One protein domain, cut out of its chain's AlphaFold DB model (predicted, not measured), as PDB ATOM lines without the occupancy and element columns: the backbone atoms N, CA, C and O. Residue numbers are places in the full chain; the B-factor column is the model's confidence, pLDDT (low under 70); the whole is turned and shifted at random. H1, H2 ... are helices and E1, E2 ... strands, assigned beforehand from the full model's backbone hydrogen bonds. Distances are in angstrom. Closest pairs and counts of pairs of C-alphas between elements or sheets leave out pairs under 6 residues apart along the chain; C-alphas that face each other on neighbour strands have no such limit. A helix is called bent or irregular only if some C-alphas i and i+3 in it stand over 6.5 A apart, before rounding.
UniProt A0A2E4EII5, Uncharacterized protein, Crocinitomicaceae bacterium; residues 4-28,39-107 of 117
ATOM      1  N   PHE A   4     -29.674  -5.562  -6.858       86.94
ATOM      2  CA  PHE A   4     -29.266  -6.907  -6.478       86.94
ATOM      3  C   PHE A   4     -27.826  -6.881  -5.974       86.94
ATOM      4  O   PHE A   4     -26.959  -6.258  -6.591       86.94
ATOM      5  N   THR A   5     -27.558  -7.601  -4.889       90.25
ATOM      6  CA  THR A   5     -26.191  -7.856  -4.438       90.25
ATOM      7  C   THR A   5     -26.035  -9.268  -3.915       90.25
ATOM      8  O   THR A   5     -26.954  -9.812  -3.300       90.25
ATOM      9  N   ALA A   6     -24.855  -9.832  -4.132       91.62
ATOM     10  CA  ALA A   6     -24.406 -11.044  -3.472       91.62
ATOM     11  C   ALA A   6     -23.068 -10.791  -2.789       91.62
ATOM     12  O   ALA A   6     -22.258 -10.001  -3.285       91.62
ATOM     13  N   ALA A   7     -22.831 -11.456  -1.666       94.12
ATOM     14  CA  ALA A   7     -21.619 -11.281  -0.886       94.12
ATOM     15  C   ALA A   7     -21.233 -12.559  -0.132       94.12
ATOM     16  O   ALA A   7     -22.058 -13.454   0.056       94.12
ATOM     17  N   LEU A   8     -19.973 -12.616   0.301       94.94
ATOM     18  CA  LEU A   8     -19.464 -13.600   1.256       94.94
ATOM     19  C   LEU A   8     -19.232 -12.926   2.604       94.94
ATOM     20  O   LEU A   8     -18.608 -11.870   2.661       94.94
ATOM     21  N   GLU A   9     -19.685 -13.542   3.679       95.38
ATOM     22  CA  GLU A   9     -19.407 -13.128   5.049       95.38
ATOM     23  C   GLU A   9     -17.954 -13.414   5.444       95.38
ATOM     24  O   GLU A   9     -17.336 -14.399   5.020       95.38
ATOM     25  N   VAL A  10     -17.416 -12.559   6.311       96.56
ATOM     26  CA  VAL A  10     -16.153 -12.788   7.013       96.56
ATOM     27  C   VAL A  10     -16.490 -13.282   8.421       96.56
ATOM     28  O   VAL A  10     -17.097 -12.562   9.214       96.56
ATOM     29  N   ALA A  11     -16.112 -14.520   8.741       94.31
ATOM     30  CA  ALA A  11     -16.548 -15.205   9.955       94.31
ATOM     31  C   ALA A  11     -16.202 -14.428  11.236       94.31
ATOM     32  O   ALA A  11     -15.095 -13.906  11.379       94.31
ATOM     33  N   ASN A  12     -17.131 -14.436  12.199       93.62
ATOM     34  CA  ASN A  12     -17.035 -13.722  13.482       93.62
ATOM     35  C   ASN A  12     -16.916 -12.193  13.347       93.62
ATOM     36  O   ASN A  12     -16.373 -11.533  14.233       93.62
ATOM     37  N   THR A  13     -17.405 -11.629  12.243       95.62
ATOM     38  CA  THR A  13     -17.492 -10.183  12.019       95.62
ATOM     39  C   THR A  13     -18.798  -9.851  11.301       95.62
ATOM     40  O   THR A  13     -19.408 -10.732  10.701       95.62
ATOM     41  N   ASP A  14     -19.178  -8.575  11.283       95.19
ATOM     42  CA  ASP A  14     -20.295  -8.079  10.463       95.19
ATOM     43  C   ASP A  14     -19.853  -7.693   9.035       95.19
ATOM     44  O   ASP A  14     -20.569  -7.016   8.291       95.19
ATOM     45  N   TRP A  15     -18.623  -8.044   8.652       97.56
ATOM     46  CA  TRP A  15     -18.035  -7.648   7.380       97.56
ATOM     47  C   TRP A  15     -18.371  -8.651   6.283       97.56
ATOM     48  O   TRP A  15     -18.490  -9.854   6.514       97.56
ATOM     49  N   HIS A  16     -18.462  -8.153   5.056       96.31
ATOM     50  CA  HIS A  16     -18.727  -8.977   3.888       96.31
ATOM     51  C   HIS A  16     -17.921  -8.504   2.681       96.31
ATOM     52  O   HIS A  16     -17.620  -7.316   2.538       96.31
ATOM     53  N   ILE A  17     -17.598  -9.448   1.803       96.19
ATOM     54  CA  ILE A  17     -16.959  -9.223   0.513       96.19
ATOM     55  C   ILE A  17     -18.046  -9.252  -0.546       96.19
ATOM     56  O   ILE A  17     -18.611 -10.305  -0.843       96.19
ATOM     57  N   THR A  18     -18.353  -8.086  -1.106       94.56
ATOM     58  CA  THR A  18     -19.383  -7.976  -2.141       94.56
ATOM     59  C   THR A  18     -18.874  -8.602  -3.435       94.56
ATOM     60  O   THR A  18     -17.822  -8.220  -3.935       94.56
ATOM     61  N   LEU A  19     -19.614  -9.569  -3.978       93.06
ATOM     62  CA  LEU A  19     -19.278 -10.312  -5.196       93.06
ATOM     63  C   LEU A  19     -19.862  -9.660  -6.452       93.06
ATOM     64  O   LEU A  19     -19.262  -9.731  -7.524       93.06
ATOM     65  N   CYS A  20     -21.034  -9.040  -6.327       89.56
ATOM     66  CA  CYS A  20     -21.688  -8.275  -7.385       89.56
ATOM     67  C   CYS A  20     -22.656  -7.239  -6.797       89.56
ATOM     68  O   CYS A  20     -23.197  -7.416  -5.699       89.56
ATOM     69  N   PHE A  21     -22.877  -6.157  -7.543       88.44
ATOM     70  CA  PHE A  21     -23.846  -5.111  -7.218       88.44
ATOM     71  C   PHE A  21     -24.370  -4.496  -8.519       88.44
ATOM     72  O   PHE A  21     -23.622  -3.835  -9.233       88.44
ATOM     73  N   CYS A  22     -25.634  -4.748  -8.862       83.31
ATOM     74  CA  CYS A  22     -26.213  -4.302 -10.136       83.31
ATOM     75  C   CYS A  22     -27.741  -4.165 -10.059       83.31
ATOM     76  O   CYS A  22     -28.367  -4.618  -9.101       83.31
ATOM     77  N   LYS A  23     -28.370  -3.554 -11.071       79.94
ATOM     78  CA  LYS A  23     -29.838  -3.496 -11.162       79.94
ATOM     79  C   LYS A  23     -30.425  -4.892 -11.386       79.94
ATOM     80  O   LYS A  23     -29.963  -5.636 -12.250       79.94
ATOM     81  N   ALA A  24     -31.493  -5.224 -10.663       69.31
ATOM     82  CA  ALA A  24     -32.190  -6.510 -10.736       69.31
ATOM     83  C   ALA A  24     -33.088  -6.645 -11.989       69.31
ATOM     84  O   ALA A  24     -34.242  -7.053 -11.899       69.31
ATOM     85  N   GLU A  25     -32.588  -6.273 -13.170       65.62
ATOM     86  CA  GLU A  25     -33.348  -6.357 -14.429       65.62
ATOM     87  C   GLU A  25     -33.389  -7.791 -14.988       65.62
ATOM     88  O   GLU A  25     -34.305  -8.156 -15.721       65.62
ATOM     89  N   LYS A  26     -32.434  -8.645 -14.591       60.53
ATOM     90  CA  LYS A  26     -32.355 -10.055 -14.999       60.53
ATOM     91  C   LYS A  26     -33.124 -10.939 -14.018       60.53
ATOM     92  O   LYS A  26     -32.552 -11.518 -13.102       60.53
ATOM     93  N   LEU A  27     -34.438 -11.035 -14.196       52.50
ATOM     94  CA  LEU A  27     -35.283 -11.909 -13.383       52.50
ATOM     95  C   LEU A  27     -35.194 -13.359 -13.880       52.50
ATOM     96  O   LEU A  27     -35.862 -13.760 -14.830       52.50
ATOM     97  N   GLY A  28     -34.371 -14.154 -13.203       62.16
ATOM     98  CA  GLY A  28     -34.334 -15.610 -13.314       62.16
ATOM     99  C   GLY A  28     -34.062 -16.241 -11.949       62.16
ATOM    100  O   GLY A  28     -33.533 -15.593 -11.049       62.16
ATOM    101  N   SER A  39     -10.040 -19.962   3.880       95.56
ATOM    102  CA  SER A  39      -9.108 -19.027   4.500       95.56
ATOM    103  C   SER A  39      -8.585 -18.067   3.430       95.56
ATOM    104  O   SER A  39      -7.946 -18.504   2.471       95.56
ATOM    105  N   CYS A  40      -8.871 -16.774   3.570       96.69
ATOM    106  CA  CYS A  40      -8.457 -15.729   2.634       96.69
ATOM    107  C   CYS A  40      -7.525 -14.740   3.336       96.69
ATOM    108  O   CYS A  40      -7.841 -14.211   4.405       96.69
ATOM    109  N   LYS A  41      -6.363 -14.481   2.733       98.19
ATOM    110  CA  LYS A  41      -5.346 -13.585   3.290       98.19
ATOM    111  C   LYS A  41      -5.712 -12.130   3.019       98.19
ATOM    112  O   LYS A  41      -6.061 -11.796   1.898       98.19
ATOM    113  N   VAL A  42      -5.581 -11.251   4.005       98.50
ATOM    114  CA  VAL A  42      -5.641  -9.801   3.783       98.50
ATOM    115  C   VAL A  42      -4.287  -9.347   3.238       98.50
ATOM    116  O   VAL A  42      -3.254  -9.565   3.875       98.50
ATOM    117  N   ILE A  43      -4.281  -8.737   2.056       98.44
ATOM    118  CA  ILE A  43      -3.057  -8.269   1.384       98.44
ATOM    119  C   ILE A  43      -2.800  -6.785   1.604       98.44
ATOM    120  O   ILE A  43      -1.651  -6.362   1.530       98.44
ATOM    121  N   ASP A  44      -3.841  -6.005   1.893       98.62
ATOM    122  CA  ASP A  44      -3.712  -4.564   2.075       98.62
ATOM    123  C   ASP A  44      -4.884  -3.977   2.875       98.62
ATOM    124  O   ASP A  44      -5.944  -4.597   3.010       98.62
ATOM    125  N   VAL A  45      -4.701  -2.762   3.386       98.62
ATOM    126  CA  VAL A  45      -5.738  -1.952   4.034       98.62
ATOM    127  C   VAL A  45      -5.690  -0.552   3.448       98.62
ATOM    128  O   VAL A  45      -4.680   0.140   3.563       98.62
ATOM    129  N   LYS A  46      -6.795  -0.106   2.847       98.44
ATOM    130  CA  LYS A  46      -6.857   1.194   2.163       98.44
ATOM    131  C   LYS A  46      -8.001   2.053   2.675       98.44
ATOM    132  O   LYS A  46      -9.067   1.554   3.021       98.44
ATOM    133  N   HIS A  47      -7.787   3.367   2.649       98.50
ATOM    134  CA  HIS A  47      -8.858   4.359   2.710       98.50
ATOM    135  C   HIS A  47      -9.237   4.754   1.284       98.50
ATOM    136  O   HIS A  47      -8.411   5.280   0.536       98.50
ATOM    137  N   TRP A  48     -10.480   4.486   0.899       97.19
ATOM    138  CA  TRP A  48     -11.049   4.959  -0.357       97.19
ATOM    139  C   TRP A  48     -11.683   6.322  -0.119       97.19
ATOM    140  O   TRP A  48     -12.812   6.419   0.364       97.19
ATOM    141  N   LYS A  49     -10.915   7.371  -0.425       96.75
ATOM    142  CA  LYS A  49     -11.255   8.769  -0.125       96.75
ATOM    143  C   LYS A  49     -12.596   9.195  -0.717       96.75
ATOM    144  O   LYS A  49     -13.375   9.824  -0.013       96.75
ATOM    145  N   ASP A  50     -12.888   8.784  -1.948       94.88
ATOM    146  CA  ASP A  50     -14.097   9.198  -2.678       94.88
ATOM    147  C   ASP A  50     -15.395   8.730  -2.004       94.88
ATOM    148  O   ASP A  50     -16.430   9.385  -2.093       94.88
ATOM    149  N   HIS A  51     -15.333   7.615  -1.273       94.19
ATOM    150  CA  HIS A  51     -16.460   7.069  -0.512       94.19
ATOM    151  C   HIS A  51     -16.307   7.272   0.998       94.19
ATOM    152  O   HIS A  51     -17.214   6.953   1.769       94.19
ATOM    153  N   ASP A  52     -15.168   7.813   1.421       97.88
ATOM    154  CA  ASP A  52     -14.746   7.970   2.803       97.88
ATOM    155  C   ASP A  52     -14.945   6.694   3.644       97.88
ATOM    156  O   ASP A  52     -15.655   6.679   4.653       97.88
ATOM    157  N   ILE A  53     -14.356   5.588   3.187       98.38
ATOM    158  CA  ILE A  53     -14.414   4.284   3.861       98.38
ATOM    159  C   ILE A  53     -13.037   3.637   3.950       98.38
ATOM    160  O   ILE A  53     -12.191   3.807   3.072       98.38
ATOM    161  N   THR A  54     -12.824   2.861   5.008       98.62
ATOM    162  CA  THR A  54     -11.665   1.978   5.154       98.62
ATOM    163  C   THR A  54     -12.060   0.558   4.785       98.62
ATOM    164  O   THR A  54     -13.069   0.039   5.276       98.62
ATOM    165  N   VAL A  55     -11.245  -0.075   3.946       98.62
ATOM    166  CA  VAL A  55     -11.467  -1.432   3.449       98.62
ATOM    167  C   VAL A  55     -10.267  -2.332   3.734       98.62
ATOM    168  O   VAL A  55      -9.118  -1.891   3.660       98.62
ATOM    169  N   LEU A  56     -10.539  -3.602   4.029       98.62
ATOM    170  CA  LEU A  56      -9.552  -4.681   3.949       98.62
ATOM    171  C   LEU A  56      -9.594  -5.253   2.536       98.62
ATOM    172  O   LEU A  56     -10.677  -5.602   2.065       98.62
ATOM    173  N   ILE A  57      -8.445  -5.365   1.876       98.44
ATOM    174  CA  ILE A  57      -8.324  -5.998   0.561       98.44
ATOM    175  C   ILE A  57      -7.826  -7.424   0.763       98.44
ATOM    176  O   ILE A  57      -6.813  -7.653   1.427       98.44
ATOM    177  N   PHE A  58      -8.547  -8.377   0.190       98.31
ATOM    178  CA  PHE A  58      -8.254  -9.797   0.290       98.31
ATOM    179  C   PHE A  58      -7.471 -10.275  -0.928       98.31
ATOM    180  O   PHE A  58      -7.630  -9.769  -2.034       98.31
ATOM    181  N   ASP A  59      -6.622 -11.272  -0.722       96.12
ATOM    182  CA  ASP A  59      -6.037 -12.027  -1.812       96.12
ATOM    183  C   ASP A  59      -7.141 -12.775  -2.561       96.12
ATOM    184  O   ASP A  59      -8.081 -13.308  -1.956       96.12
ATOM    185  N   ASN A  60      -7.019 -12.821  -3.880       92.31
ATOM    186  CA  ASN A  60      -7.976 -13.487  -4.749       92.31
ATOM    187  C   ASN A  60      -7.248 -14.247  -5.859       92.31
ATOM    188  O   ASN A  60      -7.306 -13.853  -7.027       92.31
ATOM    189  N   PRO A  61      -6.534 -15.328  -5.502       93.88
ATOM    190  CA  PRO A  61      -5.861 -16.149  -6.490       93.88
ATOM    191  C   PRO A  61      -6.891 -16.808  -7.425       93.88
ATOM    192  O   PRO A  61      -7.994 -17.150  -6.976       93.88
ATOM    193  N   PRO A  62      -6.541 -17.049  -8.702       93.38
ATOM    194  CA  PRO A  62      -7.409 -17.761  -9.634       93.38
ATOM    195  C   PRO A  62      -7.892 -19.094  -9.055       93.38
ATOM    196  O   PRO A  62      -7.097 -19.893  -8.555       93.38
ATOM    197  N   GLY A  63      -9.202 -19.339  -9.104       90.44
ATOM    198  CA  GLY A  63      -9.805 -20.549  -8.545       90.44
ATOM    199  C   GLY A  63      -9.986 -20.544  -7.022       90.44
ATOM    200  O   GLY A  63     -10.535 -21.514  -6.493       90.44
ATOM    201  N   GLY A  64      -9.596 -19.479  -6.314       93.06
ATOM    202  CA  GLY A  64      -9.956 -19.252  -4.912       93.06
ATOM    203  C   GLY A  64     -11.466 -19.062  -4.722       93.06
ATOM    204  O   GLY A  64     -12.195 -18.830  -5.683       93.06
ATOM    205  N   LEU A  65     -11.964 -19.168  -3.483       93.75
ATOM    206  CA  LEU A  65     -13.405 -19.065  -3.204       93.75
ATOM    207  C   LEU A  65     -14.005 -17.760  -3.754       93.75
ATOM    208  O   LEU A  65     -14.978 -17.810  -4.499       93.75
ATOM    209  N   ILE A  66     -13.405 -16.611  -3.431       94.75
ATOM    210  CA  ILE A  66     -13.900 -15.295  -3.862       94.75
ATOM    211  C   ILE A  66     -13.960 -15.217  -5.399       94.75
ATOM    212  O   ILE A  66     -15.003 -14.864  -5.946       94.75
ATOM    213  N   ASP A  67     -12.900 -15.639  -6.094       94.00
ATOM    214  CA  ASP A  67     -12.817 -15.683  -7.558       94.00
ATOM    215  C   ASP A  67     -13.897 -16.585  -8.164       94.00
ATOM    216  O   ASP A  67     -14.650 -16.156  -9.042       94.00
ATOM    217  N   ARG A  68     -14.040 -17.820  -7.664       92.88
ATOM    218  CA  ARG A  68     -15.060 -18.761  -8.152       92.88
ATOM    219  C   ARG A  68     -16.465 -18.190  -8.005       92.88
ATOM    220  O   ARG A  68     -17.260 -18.295  -8.942       92.88
ATOM    221  N   ARG A  69     -16.772 -17.576  -6.858       92.31
ATOM    222  CA  ARG A  69     -18.104 -17.019  -6.591       92.31
ATOM    223  C   ARG A  69     -18.364 -15.744  -7.394       92.31
ATOM    224  O   ARG A  69     -19.421 -15.642  -8.015       92.31
ATOM    225  N   HIS A  70     -17.399 -14.830  -7.492       92.69
ATOM    226  CA  HIS A  70     -17.510 -13.661  -8.370       92.69
ATOM    227  C   HIS A  70     -17.748 -14.082  -9.831       92.69
ATOM    228  O   HIS A  70     -18.692 -13.617 -10.476       92.69
ATOM    229  N   ASN A  71     -16.968 -15.045 -10.335       91.69
ATOM    230  CA  ASN A  71     -17.114 -15.563 -11.695       91.69
ATOM    231  C   ASN A  71     -18.439 -16.308 -11.916       91.69
ATOM    232  O   ASN A  71     -18.983 -16.265 -13.021       91.69
ATOM    233  N   TYR A  72     -18.983 -16.969 -10.892       90.38
ATOM    234  CA  TYR A  72     -20.320 -17.560 -10.945       90.38
ATOM    235  C   TYR A  72     -21.393 -16.486 -11.190       90.38
ATOM    236  O   TYR A  72     -22.147 -16.594 -12.159       90.38
ATOM    237  N   TYR A  73     -21.415 -15.414 -10.389       89.12
ATOM    238  CA  TYR A  73     -22.367 -14.310 -10.575       89.12
ATOM    239  C   TYR A  73     -22.186 -13.612 -11.922       89.12
ATOM    240  O   TYR A  73     -23.166 -13.385 -12.638       89.12
ATOM    241  N   LYS A  74     -20.934 -13.380 -12.328       88.94
ATOM    242  CA  LYS A  74     -20.608 -12.801 -13.633       88.94
ATOM    243  C   LYS A  74     -21.155 -13.637 -14.794       88.94
ATOM    244  O   LYS A  74     -21.731 -13.072 -15.722       88.94
ATOM    245  N   LYS A  75     -21.053 -14.973 -14.737       88.12
ATOM    246  CA  LYS A  75     -21.614 -15.895 -15.751       88.12
ATOM    247  C   LYS A  75     -23.140 -15.870 -15.808       88.12
ATOM    248  O   LYS A  75     -23.707 -16.029 -16.884       88.12
ATOM    249  N   LEU A  76     -23.801 -15.636 -14.676       85.06
ATOM    250  CA  LEU A  76     -25.248 -15.395 -14.622       85.06
ATOM    251  C   LEU A  76     -25.640 -14.000 -15.134       85.06
ATOM    252  O   LEU A  76     -26.822 -13.678 -15.246       85.06
ATOM    253  N   GLY A  77     -24.654 -13.164 -15.459       84.75
ATOM    254  CA  GLY A  77     -24.862 -11.811 -15.937       84.75
ATOM    255  C   GLY A  77     -25.079 -10.783 -14.829       84.75
ATOM    256  O   GLY A  77     -25.518  -9.681 -15.163       84.75
ATOM    257  N   TYR A  78     -24.781 -11.124 -13.570       85.56
ATOM    258  CA  TYR A  78     -24.710 -10.191 -12.444       85.56
ATOM    259  C   TYR A  78     -23.269  -9.706 -12.295       85.56
ATOM    260  O   TYR A  78     -22.369 -10.484 -11.981       85.56
ATOM    261  N   GLY A  79     -23.041  -8.428 -12.576       75.38
ATOM    262  CA  GLY A  79     -21.700  -7.866 -12.687       75.38
ATOM    263  C   GLY A  79     -21.356  -6.841 -11.615       75.38
ATOM    264  O   GLY A  79     -22.160  -6.500 -10.748       75.38
ATOM    265  N   TYR A  80     -20.125  -6.360 -11.740       73.62
ATOM    266  CA  TYR A  80     -19.674  -5.059 -11.275       73.62
ATOM    267  C   TYR A  80     -19.450  -4.192 -12.516       73.62
ATOM    268  O   TYR A  80     -18.918  -4.691 -13.509       73.62
ATOM    269  N   ASP A  81     -19.817  -2.912 -12.454       72.94
ATOM    270  CA  ASP A  81     -19.551  -1.960 -13.546       72.94
ATOM    271  C   ASP A  81     -18.062  -1.560 -13.622       72.94
ATOM    272  O   ASP A  81     -17.599  -1.011 -14.620       72.94
ATOM    273  N   HIS A  82     -17.301  -1.863 -12.568       80.00
ATOM    274  CA  HIS A  82     -15.891  -1.518 -12.403       80.00
ATOM    275  C   HIS A  82     -15.016  -2.763 -12.218       80.00
ATOM    276  O   HIS A  82     -15.511  -3.885 -12.093       80.00
ATOM    277  N   GLU A  83     -13.697  -2.556 -12.187       87.31
ATOM    278  CA  GLU A  83     -12.742  -3.605 -11.829       87.31
ATOM    279  C   GLU A  83     -13.107  -4.229 -10.473       87.31
ATOM    280  O   GLU A  83     -13.372  -3.534  -9.489       87.31
ATOM    281  N   PHE A  84     -13.134  -5.559 -10.429       91.94
ATOM    282  CA  PHE A  84     -13.454  -6.290  -9.216       91.94
ATOM    283  C   PHE A  84     -12.245  -6.317  -8.281       91.94
ATOM    284  O   PHE A  84     -11.274  -7.034  -8.523       91.94
ATOM    285  N   ILE A  85     -12.338  -5.567  -7.182       94.94
ATOM    286  CA  ILE A  85     -11.375  -5.619  -6.084       94.94
ATOM    287  C   ILE A  85     -12.035  -6.369  -4.918       94.94
ATOM    288  O   ILE A  85     -13.024  -5.878  -4.375       94.94
ATOM    289  N   PRO A  86     -11.522  -7.534  -4.500       96.12
ATOM    290  CA  PRO A  86     -12.052  -8.305  -3.373       96.12
ATOM    291  C   PRO A  86     -11.801  -7.560  -2.055       96.12
ATOM    292  O   PRO A  86     -10.694  -7.561  -1.517       96.12
ATOM    293  N   HIS A  87     -12.821  -6.894  -1.522       97.75
ATOM    294  CA  HIS A  87     -12.671  -6.063  -0.334       97.75
ATOM    295  C   HIS A  87     -13.840  -6.216   0.634       97.75
ATOM    296  O   HIS A  87     -14.962  -6.494   0.215       97.75
ATOM    297  N   ALA A  88     -13.575  -5.974   1.916       98.12
ATOM    298  CA  ALA A  88     -14.608  -5.789   2.927       98.12
ATOM    299  C   ALA A  88     -14.494  -4.393   3.540       98.12
ATOM    300  O   ALA A  88     -13.414  -3.979   3.969       98.12
ATOM    301  N   THR A  89     -15.609  -3.666   3.590       98.00
ATOM    302  CA  THR A  89     -15.669  -2.373   4.283       98.00
ATOM    303  C   THR A  89     -15.716  -2.609   5.785       98.00
ATOM    304  O   THR A  89     -16.601  -3.311   6.267       98.00
ATOM    305  N   VAL A  90     -14.781  -2.010   6.523       98.19
ATOM    306  CA  VAL A  90     -14.642  -2.228   7.976       98.19
ATOM    307  C   VAL A  90     -14.935  -0.990   8.812       98.19
ATOM    308  O   VAL A  90     -15.213  -1.107  10.004       98.19
ATOM    309  N   ALA A  91     -14.880   0.200   8.207       98.00
ATOM    310  CA  ALA A  91     -15.203   1.448   8.885       98.00
ATOM    311  C   ALA A  91     -15.525   2.588   7.909       98.00
ATOM    312  O   ALA A  91     -15.034   2.615   6.780       98.00
ATOM    313  N   LYS A  92     -16.285   3.575   8.396       98.06
ATOM    314  CA  LYS A  92     -16.371   4.922   7.815       98.06
ATOM    315  C   LYS A  92     -15.156   5.754   8.252       98.06
ATOM    316  O   LYS A  92     -14.663   5.578   9.374       98.06
ATOM    317  N   GLY A  93     -14.701   6.662   7.394       98.31
ATOM    318  CA  GLY A  93     -13.526   7.488   7.658       98.31
ATOM    319  C   GLY A  93     -12.211   6.779   7.338       98.31
ATOM    320  O   GLY A  93     -12.181   5.589   7.004       98.31
ATOM    321  N   ASN A  94     -11.102   7.503   7.495       98.44
ATOM    322  CA  ASN A  94      -9.760   6.930   7.442       98.44
ATOM    323  C   ASN A  94      -9.388   6.295   8.792       98.44
ATOM    324  O   ASN A  94      -9.032   6.993   9.740       98.44
ATOM    325  N   GLN A  95      -9.455   4.967   8.871       98.31
ATOM    326  CA  GLN A  95      -9.044   4.170  10.031       98.31
ATOM    327  C   GLN A  95      -7.950   3.154   9.663       98.31
ATOM    328  O   GLN A  95      -7.815   2.126  10.326       98.31
ATOM    329  N   VAL A  96      -7.155   3.421   8.619       98.44
ATOM    330  CA  VAL A  96      -6.120   2.488   8.130       98.44
ATOM    331  C   VAL A  96      -5.177   2.055   9.254       98.44
ATOM    332  O   VAL A  96      -4.943   0.862   9.426       98.44
ATOM    333  N   ASP A  97      -4.712   2.982  10.097       98.44
ATOM    334  CA  ASP A  97      -3.804   2.665  11.208       98.44
ATOM    335  C   ASP A  97      -4.390   1.706  12.247       98.44
ATOM    336  O   ASP A  97      -3.657   0.900  12.823       98.44
ATOM    337  N   LYS A  98      -5.708   1.750  12.462       98.31
ATOM    338  CA  LYS A  98      -6.409   0.830  13.362       98.31
ATOM    339  C   LYS A  98      -6.444  -0.584  12.787       98.31
ATOM    340  O   LYS A  98      -6.320  -1.550  13.536       98.31
ATOM    341  N   PHE A  99      -6.588  -0.713  11.469       98.25
ATOM    342  CA  PHE A  99      -6.801  -1.998  10.799       98.25
ATOM    343  C   PHE A  99      -5.553  -2.576  10.115       98.25
ATOM    344  O   PHE A  99      -5.563  -3.754   9.768       98.25
ATOM    345  N   LYS A 100      -4.446  -1.831   9.986       97.88
ATOM    346  CA  LYS A 100      -3.208  -2.299   9.321       97.88
ATOM    347  C   LYS A 100      -2.644  -3.605   9.882       97.88
ATOM    348  O   LYS A 100      -1.982  -4.350   9.171       97.88
ATOM    349  N   HIS A 101      -2.941  -3.918  11.143       98.00
ATOM    350  CA  HIS A 101      -2.534  -5.163  11.790       98.00
ATOM    351  C   HIS A 101      -3.202  -6.421  11.195       98.00
ATOM    352  O   HIS A 101      -2.822  -7.535  11.557       98.00
ATOM    353  N   TYR A 102      -4.204  -6.270  10.321       98.25
ATOM    354  CA  TYR A 102      -4.783  -7.373   9.554       98.25
ATOM    355  C   TYR A 102      -3.947  -7.761   8.333       98.25
ATOM    356  O   TYR A 102      -4.095  -8.888   7.872       98.25
ATOM    357  N   ILE A 103      -3.058  -6.897   7.827       98.50
ATOM    358  CA  ILE A 103      -2.216  -7.220   6.665       98.50
ATOM    359  C   ILE A 103      -1.398  -8.480   6.966       98.50
ATOM    360  O   ILE A 103      -0.713  -8.575   7.984       98.50
ATOM    361  N   GLY A 104      -1.500  -9.472   6.085       97.81
ATOM    362  CA  GLY A 104      -0.858 -10.772   6.237       97.81
ATOM    363  C   GLY A 104      -1.662 -11.808   7.028       97.81
ATOM    364  O   GLY A 104      -1.359 -12.997   6.912       97.81
ATOM    365  N   LYS A 105      -2.693 -11.402   7.781       97.81
ATOM    366  CA  LYS A 105      -3.582 -12.337   8.487       97.81
ATOM    367  C   LYS A 105      -4.523 -13.023   7.507       97.81
ATOM    368  O   LYS A 105      -4.935 -12.435   6.510       97.81
ATOM    369  N   SER A 106      -4.891 -14.259   7.826       97.38
ATOM    370  CA  SER A 106      -5.932 -14.976   7.096       97.38
ATOM    371  C   SER A 106      -7.230 -14.955   7.888       97.38
ATOM    372  O   SER A 106      -7.222 -15.218   9.092       97.38
ATOM    373  N   LEU A 107      -8.325 -14.614   7.217       97.31
ATOM    374  CA  LEU A 107      -9.670 -14.618   7.780       97.31
ATOM    375  C   LEU A 107     -10.500 -15.676   7.063       97.31
ATOM    376  O   LEU A 107     -10.341 -15.899   5.863       97.31
TER     377      LEU A 107
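What this domain is: This is residues 4 to 28 and 39 to 107 of the 117 residues of an uncharacterized protein of Crocinitomicaceae bacterium (UniProt A0A2E4EII5). Two antiparallel sheets meet where E2 comes beside E5: a hairpin of E1 and E2 with H1 packed on it, and a strongly twisted sheet of three strands, E3, E4 and E5, with the short helix H2 packed along E3 and E4. H2 lies at one end of the longest axis, and the tail of residues 24 to 28 after E2 lies at the other. The printed part has 94 residues, with five named strands and two named helices in the order E1, E2, E3, E4, H1, E5, H2; its class is mixed, helices and strands. It is compact, with a radius of gyration of the C-alphas of 13.7 A and spans of 43 by 28 by 24 A.

How they stand to each other: E1, residues 4 to 10, and E2, residues 16 to 23, form an antiparallel hairpin at 177 degrees, with N 8 and O 17 2.9 A apart. E2 bends by 62 degrees at residue 19. E3, residues 39 to 48, and E4, residues 53 to 58, form a second antiparallel hairpin at 151 degrees, with N 46 and O 55 3.0 A apart. H1, residues 65 to 75, comes closest to E2 at the C-alphas of Leu 19 and His 70, 4.9 A apart. H1 only grazes the sheet of three strands, with its residues 65 to 66. E5, residues 87 to 92, is antiparallel to the inner strand E4 at 156 degrees, with N 56 and O 88 2.9 A apart. The closest C-alphas of E2 and E5 are those of Ile 17 and Ala 88, 4.8 A apart. H2, residues 96 to 102, is on the sheet of three strands at a height over the sheet of 8.0 A. It lies over E3 and, only just, over E4, with 3 of its 7 C-alphas; it runs along the strands, at 10 degrees to E3 on the local plane. Its closest C-alphas to E3 are those of Lys 100 and Val 45, 5.9 A apart. H1 and H2 are apart. In H1 every O i to N i+4 pair is within hydrogen-bond range; in H2 1 of 3 is, beside 2 of 4 O i to N i+3 pairs.

Where its parts are: E1 begins at C-alpha 4, (-29.266, -6.907, -6.478), and is 19.7 A long; E2 is 19.5 A. E3, 24.5 A, begins at C-alpha 39, (-9.108, -19.027, 4.500), and bends by 58 degrees at residue 43. E4 is 15.8 A, H1 15.3 A and E5 14.2 A. H2, 10.1 A, ends at C-alpha 102, (-4.783, -7.373, 9.554), and is irregular: C-alphas 98 and 101 are 7.3 A apart. Residues 106 to 107 pair antiparallel with residues 40 to 41 of E3.

The domain as a whole: The C-alphas farthest apart are those of Gly 28 and Asp 97, 43.2 A. Residues 29 to 38 are not printed; C-alphas 28 and 39 are 31.1 A apart across this cut. The link from H1 to E5, 11 residues, is long. The mean pLDDT of the printed part is 92.2; residues 24 to 28 are under 70.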